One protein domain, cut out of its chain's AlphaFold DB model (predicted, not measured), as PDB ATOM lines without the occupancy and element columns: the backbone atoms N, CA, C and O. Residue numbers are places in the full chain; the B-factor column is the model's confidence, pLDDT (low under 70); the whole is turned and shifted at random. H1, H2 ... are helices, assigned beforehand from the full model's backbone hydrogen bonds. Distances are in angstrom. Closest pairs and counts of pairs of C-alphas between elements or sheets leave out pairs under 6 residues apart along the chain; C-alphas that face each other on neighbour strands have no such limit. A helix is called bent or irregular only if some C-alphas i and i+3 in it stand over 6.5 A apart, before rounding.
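This is residues 2 to 60 of the 60 residues of an uncharacterized protein of Verrucomicrobia bacterium (UniProt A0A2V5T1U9). One long helix, H2, makes the length of this extended, open model, with a short helix at each end: H1 lies across its first end, touching its first turns, while the chain folds back after H2 to H3, which touches no helix. There is no core; residues 23 to 40, in the middle of H2, stand free, and H2 has a kink near residue 39. The printed part has 59 residues with three named helices, in the order H1, H2, H3, and no named strand; the class is all helix. The whole is extended, with a radius of gyration of the C-alphas of 18.5 A, and its outline is a rod spanning 49 by 23 by 14 A.

Begin with the longest helix, H2, residues 16 to 46: find C-alpha 16 at (25.416, -14.686, 13.631), and from there the helix runs 45.5 A to C-alpha 46 at (20.420, -3.081, -30.075). Look at C-alphas 39 and 42, which are 6.7 A apart: H2 is irregular there, but only just, and its line is a rough one. Before it in the chain you find H1, residues 2 to 11, which begins at C-alpha 2 at (30.478, -21.182, 12.157) and is 14.4 A long. After it comes H3, residues 52 to 59, which is 10.6 A long and ends at C-alpha 59 at (18.990, 11.117, -19.506).

Start again at H2, which has a kink of 31 degrees near residue 39. With residues 16 to 20 alone it touches H1, with 9 pairs of C-alphas within 8 A; look for the closest C-alphas, those of Ala 6 and Ala 16, 5.4 A apart. The lines of H1 and H2 stand about perpendicular, at 85 degrees. At the other end, H3 is apart from H2, though the two follow each other in the chain. H1 and H3 are apart as well. On the backbone of H1 you will find every O i to N i+4 pair within hydrogen-bond range, while in H2 it is 25 of 27 and in H3 3 of 4.

Compare C-alphas 3 and 57, the two farthest apart, and you will find Arg 3 and Lys 57 separated by 49.7 A. The printed part has no cut and ends at residue 60, the chain's last. Both links are tight: 4 residues between H1 and H2, and 5 between H2 and H3. Read the B-factor column for the model's confidence: the mean pLDDT of the printed part is 97.1, and no printed residue is under 70.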
ATOM      1  N   ARG A   2      31.158 -21.802  10.985       92.62
ATOM      2  CA  ARG A   2      30.478 -21.182  12.157       92.62
ATOM      3  C   ARG A   2      31.354 -20.176  12.924       92.62
ATOM      4  O   ARG A   2      30.876 -19.112  13.305       92.62
ATOM      5  N   ARG A   3      32.644 -20.489  13.113       95.81
ATOM      6  CA  ARG A   3      33.607 -19.578  13.759       95.81
ATOM      7  C   ARG A   3      33.922 -18.351  12.895       95.81
ATOM      8  O   ARG A   3      34.063 -17.264  13.443       95.81
ATOM      9  N   GLU A   4      34.019 -18.492  11.571       97.25
ATOM     10  CA  GLU A   4      34.211 -17.340  10.673       97.25
ATOM     11  C   GLU A   4      32.997 -16.413  10.694       97.25
ATOM     12  O   GLU A   4      33.173 -15.214  10.881       97.25
ATOM     13  N   VAL A   5      31.785 -16.971  10.593       96.94
ATOM     14  CA  VAL A   5      30.528 -16.210  10.650       96.94
ATOM     15  C   VAL A   5      30.420 -15.446  11.965       96.94
ATOM     16  O   VAL A   5      30.164 -14.249  11.948       96.94
ATOM     17  N   ALA A   6      30.693 -16.088  13.104       97.19
ATOM     18  CA  ALA A   6      30.666 -15.411  14.401       97.19
ATOM     19  C   ALA A   6      31.699 -14.272  14.492       97.19
ATOM     20  O   ALA A   6      31.393 -13.197  15.005       97.19
ATOM     21  N   ARG A   7      32.916 -14.475  13.965       97.56
ATOM     22  CA  ARG A   7      33.948 -13.424  13.921       97.56
ATOM     23  C   ARG A   7      33.539 -12.258  13.022       97.56
ATOM     24  O   ARG A   7      33.733 -11.110  13.410       97.56
ATOM     25  N   ALA A   8      32.984 -12.537  11.846       97.00
ATOM     26  CA  ALA A   8      32.530 -11.516  10.907       97.00
ATOM     27  C   ALA A   8      31.326 -10.733  11.452       97.00
ATOM     28  O   ALA A   8      31.336  -9.504  11.418       97.00
ATOM     29  N   ALA A   9      30.356 -11.429  12.049       97.50
ATOM     30  CA  ALA A   9      29.205 -10.826  12.713       97.50
ATOM     31  C   ALA A   9      29.643  -9.898  13.858       97.50
ATOM     32  O   ALA A   9      29.235  -8.740  13.906       97.50
ATOM     33  N   LYS A  10      30.584 -10.347  14.709       97.56
ATOM     34  CA  LYS A  10      31.126  -9.532  15.809       97.56
ATOM     35  C   LYS A  10      31.795  -8.245  15.319       97.56
ATOM     36  O   LYS A  10      31.588  -7.199  15.927       97.56
ATOM     37  N   LYS A  11      32.560  -8.291  14.218       97.25
ATOM     38  CA  LYS A  11      33.181  -7.089  13.616       97.25
ATOM     39  C   LYS A  11      32.148  -6.038  13.196       97.25
ATOM     40  O   LYS A  11      32.468  -4.858  13.184       97.25
ATOM     41  N   GLN A  12      30.929  -6.468  12.877       95.75
ATOM     42  CA  GLN A  12      29.832  -5.611  12.426       95.75
ATOM     43  C   GLN A  12      28.787  -5.353  13.522       95.75
ATOM     44  O   GLN A  12      27.757  -4.753  13.241       95.75
ATOM     45  N   LYS A  13      29.045  -5.787  14.767       97.50
ATOM     46  CA  LYS A  13      28.103  -5.704  15.899       97.50
ATOM     47  C   LYS A  13      26.748  -6.384  15.621       97.50
ATOM     48  O   LYS A  13      25.726  -5.951  16.133       97.50
ATOM     49  N   LEU A  14      26.760  -7.461  14.836       97.12
ATOM     50  CA  LEU A  14      25.591  -8.282  14.526       97.12
ATOM     51  C   LEU A  14      25.660  -9.626  15.254       97.12
ATOM     52  O   LEU A  14      26.741 -10.151  15.544       97.12
ATOM     53  N   THR A  15      24.503 -10.239  15.478       98.00
ATOM     54  CA  THR A  15      24.424 -11.670  15.778       98.00
ATOM     55  C   THR A  15      24.769 -12.503  14.538       98.00
ATOM     56  O   THR A  15      24.690 -12.043  13.396       98.00
ATOM     57  N   ALA A  16      25.127 -13.775  14.741       96.56
ATOM     58  CA  ALA A  16      25.416 -14.686  13.631       96.56
ATOM     59  C   ALA A  16      24.214 -14.847  12.679       96.56
ATOM     60  O   ALA A  16      24.399 -14.887  11.465       96.56
ATOM     61  N   SER A  17      22.990 -14.896  13.214       97.25
ATOM     62  CA  SER A  17      21.767 -15.033  12.417       97.25
ATOM     63  C   SER A  17      21.465 -13.782  11.593       97.25
ATOM     64  O   SER A  17      21.077 -13.898  10.433       97.25
ATOM     65  N   GLU A  18      21.664 -12.587  12.156       98.12
ATOM     66  CA  GLU A  18      21.509 -11.326  11.417       98.12
ATOM     67  C   GLU A  18      22.531 -11.214  10.291       98.12
ATOM     68  O   GLU A  18      22.157 -10.917   9.159       98.12
ATOM     69  N   TYR A  19      23.795 -11.537  10.576       97.81
ATOM     70  CA  TYR A  19      24.853 -11.529   9.574       97.81
ATOM     71  C   TYR A  19      24.550 -12.480   8.409       97.81
ATOM     72  O   TYR A  19      24.695 -12.104   7.248       97.81
ATOM     73  N   VAL A  20      24.096 -13.704   8.700       97.69
ATOM     74  CA  VAL A  20      23.732 -14.681   7.660       97.69
ATOM     75  C   VAL A  20      22.523 -14.206   6.859       97.69
ATOM     76  O   VAL A  20      22.558 -14.260   5.634       97.69
ATOM     77  N   ARG A  21      21.471 -13.707   7.520       98.12
ATOM     78  CA  ARG A  21      20.275 -13.198   6.834       98.12
ATOM     79  C   ARG A  21      20.620 -12.051   5.889       98.12
ATOM     80  O   ARG A  21      20.134 -12.019   4.762       98.12
ATOM     81  N   ASP A  22      21.468 -11.134   6.339       97.62
ATOM     82  CA  ASP A  22      21.919 -10.008   5.533       97.62
ATOM     83  C   ASP A  22      22.813 -10.450   4.362       97.62
ATOM     84  O   ASP A  22      22.605 -10.024   3.228       97.62
ATOM     85  N   ALA A  23      23.747 -11.377   4.594       97.12
ATOM     86  CA  ALA A  23      24.583 -11.939   3.536       97.12
ATOM     87  C   ALA A  23      23.751 -12.653   2.455       97.12
ATOM     88  O   ALA A  23      23.987 -12.445   1.264       97.12
ATOM     89  N   VAL A  24      22.751 -13.447   2.855       98.06
ATOM     90  CA  VAL A  24      21.825 -14.111   1.924       98.06
ATOM     91  C   VAL A  24      21.015 -13.079   1.145       98.06
ATOM     92  O   VAL A  24      20.951 -13.161  -0.077       98.06
ATOM     93  N   ARG A  25      20.455 -12.064   1.817       98.31
ATOM     94  CA  ARG A  25      19.722 -10.979   1.148       98.31
ATOM     95  C   ARG A  25      20.585 -10.269   0.104       98.31
ATOM     96  O   ARG A  25      20.122 -10.049  -1.010       98.31
ATOM     97  N   ARG A  26      21.834  -9.930   0.444       97.94
ATOM     98  CA  ARG A  26      22.780  -9.297  -0.488       97.94
ATOM     99  C   ARG A  26      23.098 -10.198  -1.676       97.94
ATOM    100  O   ARG A  26      23.133  -9.715  -2.801       97.94
ATOM    101  N   LYS A  27      23.284 -11.499  -1.444       98.38
ATOM    102  CA  LYS A  27      23.531 -12.457  -2.526       98.38
ATOM    103  C   LYS A  27      22.344 -12.554  -3.485       98.38
ATOM    104  O   LYS A  27      22.558 -12.476  -4.686       98.38
ATOM    105  N   LEU A  28      21.121 -12.637  -2.960       98.44
ATOM    106  CA  LEU A  28      19.903 -12.645  -3.778       98.44
ATOM    107  C   LEU A  28      19.768 -11.370  -4.622       98.44
ATOM    108  O   LEU A  28      19.384 -11.443  -5.782       98.44
ATOM    109  N   TRP A  29      20.131 -10.212  -4.066       98.50
ATOM    110  CA  TRP A  29      20.155  -8.953  -4.814       98.50
ATOM    111  C   TRP A  29      21.173  -8.951  -5.958       98.50
ATOM    112  O   TRP A  29      20.852  -8.496  -7.052       98.50
ATOM    113  N   LEU A  30      22.385  -9.462  -5.717       98.44
ATOM    114  CA  LEU A  30      23.405  -9.594  -6.761       98.44
ATOM    115  C   LEU A  30      22.945 -10.544  -7.872       98.44
ATOM    116  O   LEU A  30      23.090 -10.218  -9.044       98.44
ATOM    117  N   ASP A  31      22.324 -11.665  -7.502       98.44
ATOM    118  CA  ASP A  31      21.800 -12.636  -8.466       98.44
ATOM    119  C   ASP A  31      20.695 -12.032  -9.338       98.44
ATOM    120  O   ASP A  31      20.738 -12.153 -10.563       98.44
ATOM    121  N   ALA A  32      19.757 -11.303  -8.727       98.19
ATOM    122  CA  ALA A  32      18.701 -10.599  -9.452       98.19
ATOM    123  C   ALA A  32      19.257  -9.493 -10.371       98.19
ATOM    124  O   ALA A  32      18.765  -9.289 -11.487       98.19
ATOM    125  N   PHE A  33      20.298  -8.779  -9.933       98.25
ATOM    126  CA  PHE A  33      20.962  -7.766 -10.752       98.25
ATOM    127  C   PHE A  33      21.674  -8.383 -11.961       98.25
ATOM    128  O   PHE A  33      21.540  -7.875 -13.077       98.25
ATOM    129  N   ASP A  34      22.388  -9.491 -11.772       98.38
ATOM    130  CA  ASP A  34      23.073 -10.196 -12.856       98.38
ATOM    131  C   ASP A  34      22.085 -10.766 -13.879       98.38
ATOM    132  O   ASP A  34      22.325 -10.678 -15.088       98.38
ATOM    133  N   GLU A  35      20.950 -11.298 -13.425       98.31
ATOM    134  CA  GLU A  35      19.867 -11.743 -14.303       98.31
ATOM    135  C   GLU A  35      19.294 -10.578 -15.121       98.31
ATOM    136  O   GLU A  35      19.194 -10.654 -16.349       98.31
ATOM    137  N   THR A  36      19.022  -9.452 -14.458       98.06
ATOM    138  CA  THR A  36      18.550  -8.226 -15.113       98.06
ATOM    139  C   THR A  36      19.554  -7.742 -16.160       98.06
ATOM    140  O   THR A  36      19.182  -7.440 -17.296       98.06
ATOM    141  N   ARG A  37      20.849  -7.728 -15.827       96.88
ATOM    142  CA  ARG A  37      21.925  -7.351 -16.753       96.88
ATOM    143  C   ARG A  37      21.946  -8.257 -17.982       96.88
ATOM    144  O   ARG A  37      22.022  -7.747 -19.099       96.88
ATOM    145  N   ARG A  38      21.854  -9.580 -17.806       98.00
ATOM    146  CA  ARG A  38      21.821 -10.545 -18.923       98.00
ATOM    147  C   ARG A  38      20.642 -10.294 -19.862       98.00
ATOM    148  O   ARG A  38      20.806 -10.409 -21.073       98.00
ATOM    149  N   ALA A  39      19.487  -9.919 -19.317       97.69
ATOM    150  CA  ALA A  39      18.291  -9.640 -20.105       97.69
ATOM    151  C   ALA A  39      18.324  -8.271 -20.809       97.69
ATOM    152  O   ALA A  39      17.831  -8.142 -21.932       97.69
ATOM    153  N   LEU A  40      18.870  -7.238 -20.159       97.19
ATOM    154  CA  LEU A  40      18.769  -5.854 -20.632       97.19
ATOM    155  C   LEU A  40      19.961  -5.389 -21.471       97.19
ATOM    156  O   LEU A  40      19.756  -4.617 -22.403       97.19
ATOM    157  N   VAL A  41      21.182  -5.871 -21.215       97.06
ATOM    158  CA  VAL A  41      22.371  -5.447 -21.983       97.06
ATOM    159  C   VAL A  41      22.227  -5.704 -23.490       97.06
ATOM    160  O   VAL A  41      22.527  -4.793 -24.260       97.06
ATOM    161  N   PRO A  42      21.737  -6.868 -23.965       97.94
ATOM    162  CA  PRO A  42      21.530  -7.078 -25.399       97.94
ATOM    163  C   PRO A  42      20.532  -6.085 -26.010       97.94
ATOM    164  O   PRO A  42      20.753  -5.591 -27.112       97.94
ATOM    165  N   LYS A  43      19.465  -5.745 -25.273       97.62
ATOM    166  CA  LYS A  43      18.461  -4.764 -25.709       97.62
ATOM    167  C   LYS A  43      19.055  -3.359 -25.782       97.62
ATOM    168  O   LYS A  43      18.845  -2.668 -26.769       97.62
ATOM    169  N   ALA A  44      19.839  -2.963 -24.778       97.25
ATOM    170  CA  ALA A  44      20.543  -1.681 -24.760       97.25
ATOM    171  C   ALA A  44      21.488  -1.543 -25.965       97.25
ATOM    172  O   ALA A  44      21.437  -0.548 -26.682       97.25
ATOM    173  N   ARG A  45      22.265  -2.592 -26.265       97.00
ATOM    174  CA  ARG A  45      23.165  -2.620 -27.430       97.00
ATOM    175  C   ARG A  45      22.422  -2.530 -28.761       97.00
ATOM    176  O   ARG A  45      22.874  -1.819 -29.652       97.00
ATOM    177  N   ALA A  46      21.273  -3.196 -28.889       97.31
ATOM    178  CA  ALA A  46      20.420  -3.081 -30.075       97.31
ATOM    179  C   ALA A  46      19.881  -1.652 -30.283       97.31
ATOM    180  O   ALA A  46      19.606  -1.265 -31.413       97.31
ATOM    181  N   MET A  47      19.779  -0.859 -29.211       96.12
ATOM    182  CA  MET A  47      19.438   0.568 -29.253       96.12
ATOM    183  C   MET A  47      20.660   1.487 -29.407       96.12
ATOM    184  O   MET A  47      20.510   2.703 -29.384       96.12
ATOM    185  N   GLY A  48      21.870   0.937 -29.555       96.81
ATOM    186  CA  GLY A  48      23.091   1.726 -29.709       96.81
ATOM    187  C   GLY A  48      23.749   2.173 -28.398       96.81
ATOM    188  O   GLY A  48      24.679   2.968 -28.447       96.81
ATOM    189  N   ILE A  49      23.304   1.674 -27.241       97.94
ATOM    190  CA  ILE A  49      23.827   2.061 -25.922       97.94
ATOM    191  C   ILE A  49      24.891   1.049 -25.481       97.94
ATOM    192  O   ILE A  49      24.576  -0.119 -25.223       97.94
ATOM    193  N   TYR A  50      26.147   1.489 -25.375       96.38
ATOM    194  CA  TYR A  50      27.285   0.627 -25.028       96.38
ATOM    195  C   TYR A  50      28.059   1.106 -23.805       96.38
ATOM    196  O   TYR A  50      28.680   0.291 -23.118       96.38
ATOM    197  N   THR A  51      28.033   2.408 -23.554       96.81
ATOM    198  CA  THR A  51      28.833   3.081 -22.537       96.81
ATOM    199  C   THR A  51      27.962   3.937 -21.631       96.81
ATOM    200  O   THR A  51      26.832   4.284 -21.975       96.81
ATOM    201  N   ASP A  52      28.511   4.314 -20.480       95.44
ATOM    202  CA  ASP A  52      27.841   5.243 -19.570       95.44
ATOM    203  C   ASP A  52      27.637   6.618 -20.232       95.44
ATOM    204  O   ASP A  52      26.626   7.267 -19.993       95.44
ATOM    205  N   GLU A  53      28.535   7.025 -21.136       97.38
ATOM    206  CA  GLU A  53      28.397   8.252 -21.931       97.38
ATOM    207  C   GLU A  53      27.147   8.223 -22.830       97.38
ATOM    208  O   GLU A  53      26.435   9.220 -22.941       97.38
ATOM    209  N   ASP A  54      26.830   7.072 -23.436       97.00
ATOM    210  CA  ASP A  54      25.604   6.911 -24.233       97.00
ATOM    211  C   ASP A  54      24.354   7.040 -23.356       97.00
ATOM    212  O   ASP A  54      23.347   7.601 -23.785       97.00
ATOM    213  N   VAL A  55      24.424   6.551 -22.113       95.38
ATOM    214  CA  VAL A  55      23.341   6.693 -21.134       95.38
ATOM    215  C   VAL A  55      23.166   8.157 -20.742       95.38
ATOM    216  O   VAL A  55      22.040   8.649 -20.771       95.38
ATOM    217  N   PHE A  56      24.253   8.867 -20.423       97.25
ATOM    218  CA  PHE A  56      24.199  10.279 -20.038       97.25
ATOM    219  C   PHE A  56      23.549  11.147 -21.116       97.25
ATOM    220  O   PHE A  56      22.662  11.927 -20.790       97.25
ATOM    221  N   LYS A  57      23.886  10.936 -22.393       96.00
ATOM    222  CA  LYS A  57      23.268  11.648 -23.529       96.00
ATOM    223  C   LYS A  57      21.753  11.453 -23.662       96.00
ATOM    224  O   LYS A  57      21.110  12.230 -24.358       96.00
ATOM    225  N   ILE A  58      21.194  10.393 -23.076       95.12
ATOM    226  CA  ILE A  58      19.757  10.082 -23.140       95.12
ATOM    227  C   ILE A  58      19.005  10.676 -21.943       95.12
ATOM    228  O   ILE A  58      17.827  11.007 -22.070       95.12
ATOM    229  N   VAL A  59      19.652  10.769 -20.778       95.06
ATOM    230  CA  VAL A  59      18.990  11.117 -19.506       95.06
ATOM    231  C   VAL A  59      19.341  12.508 -18.966       95.06
ATOM    232  O   VAL A  59      18.748  12.913 -17.967       95.06
ATOM    233  N   SER A  60      20.305  13.207 -19.575       88.88
ATOM    234  CA  SER A  60      20.734  14.578 -19.238       88.88
ATOM    235  C   SER A  60      20.455  15.530 -20.392       88.88
ATOM    236  O   SER A  60      20.044  16.673 -20.101       88.88
TER     237      SER A  60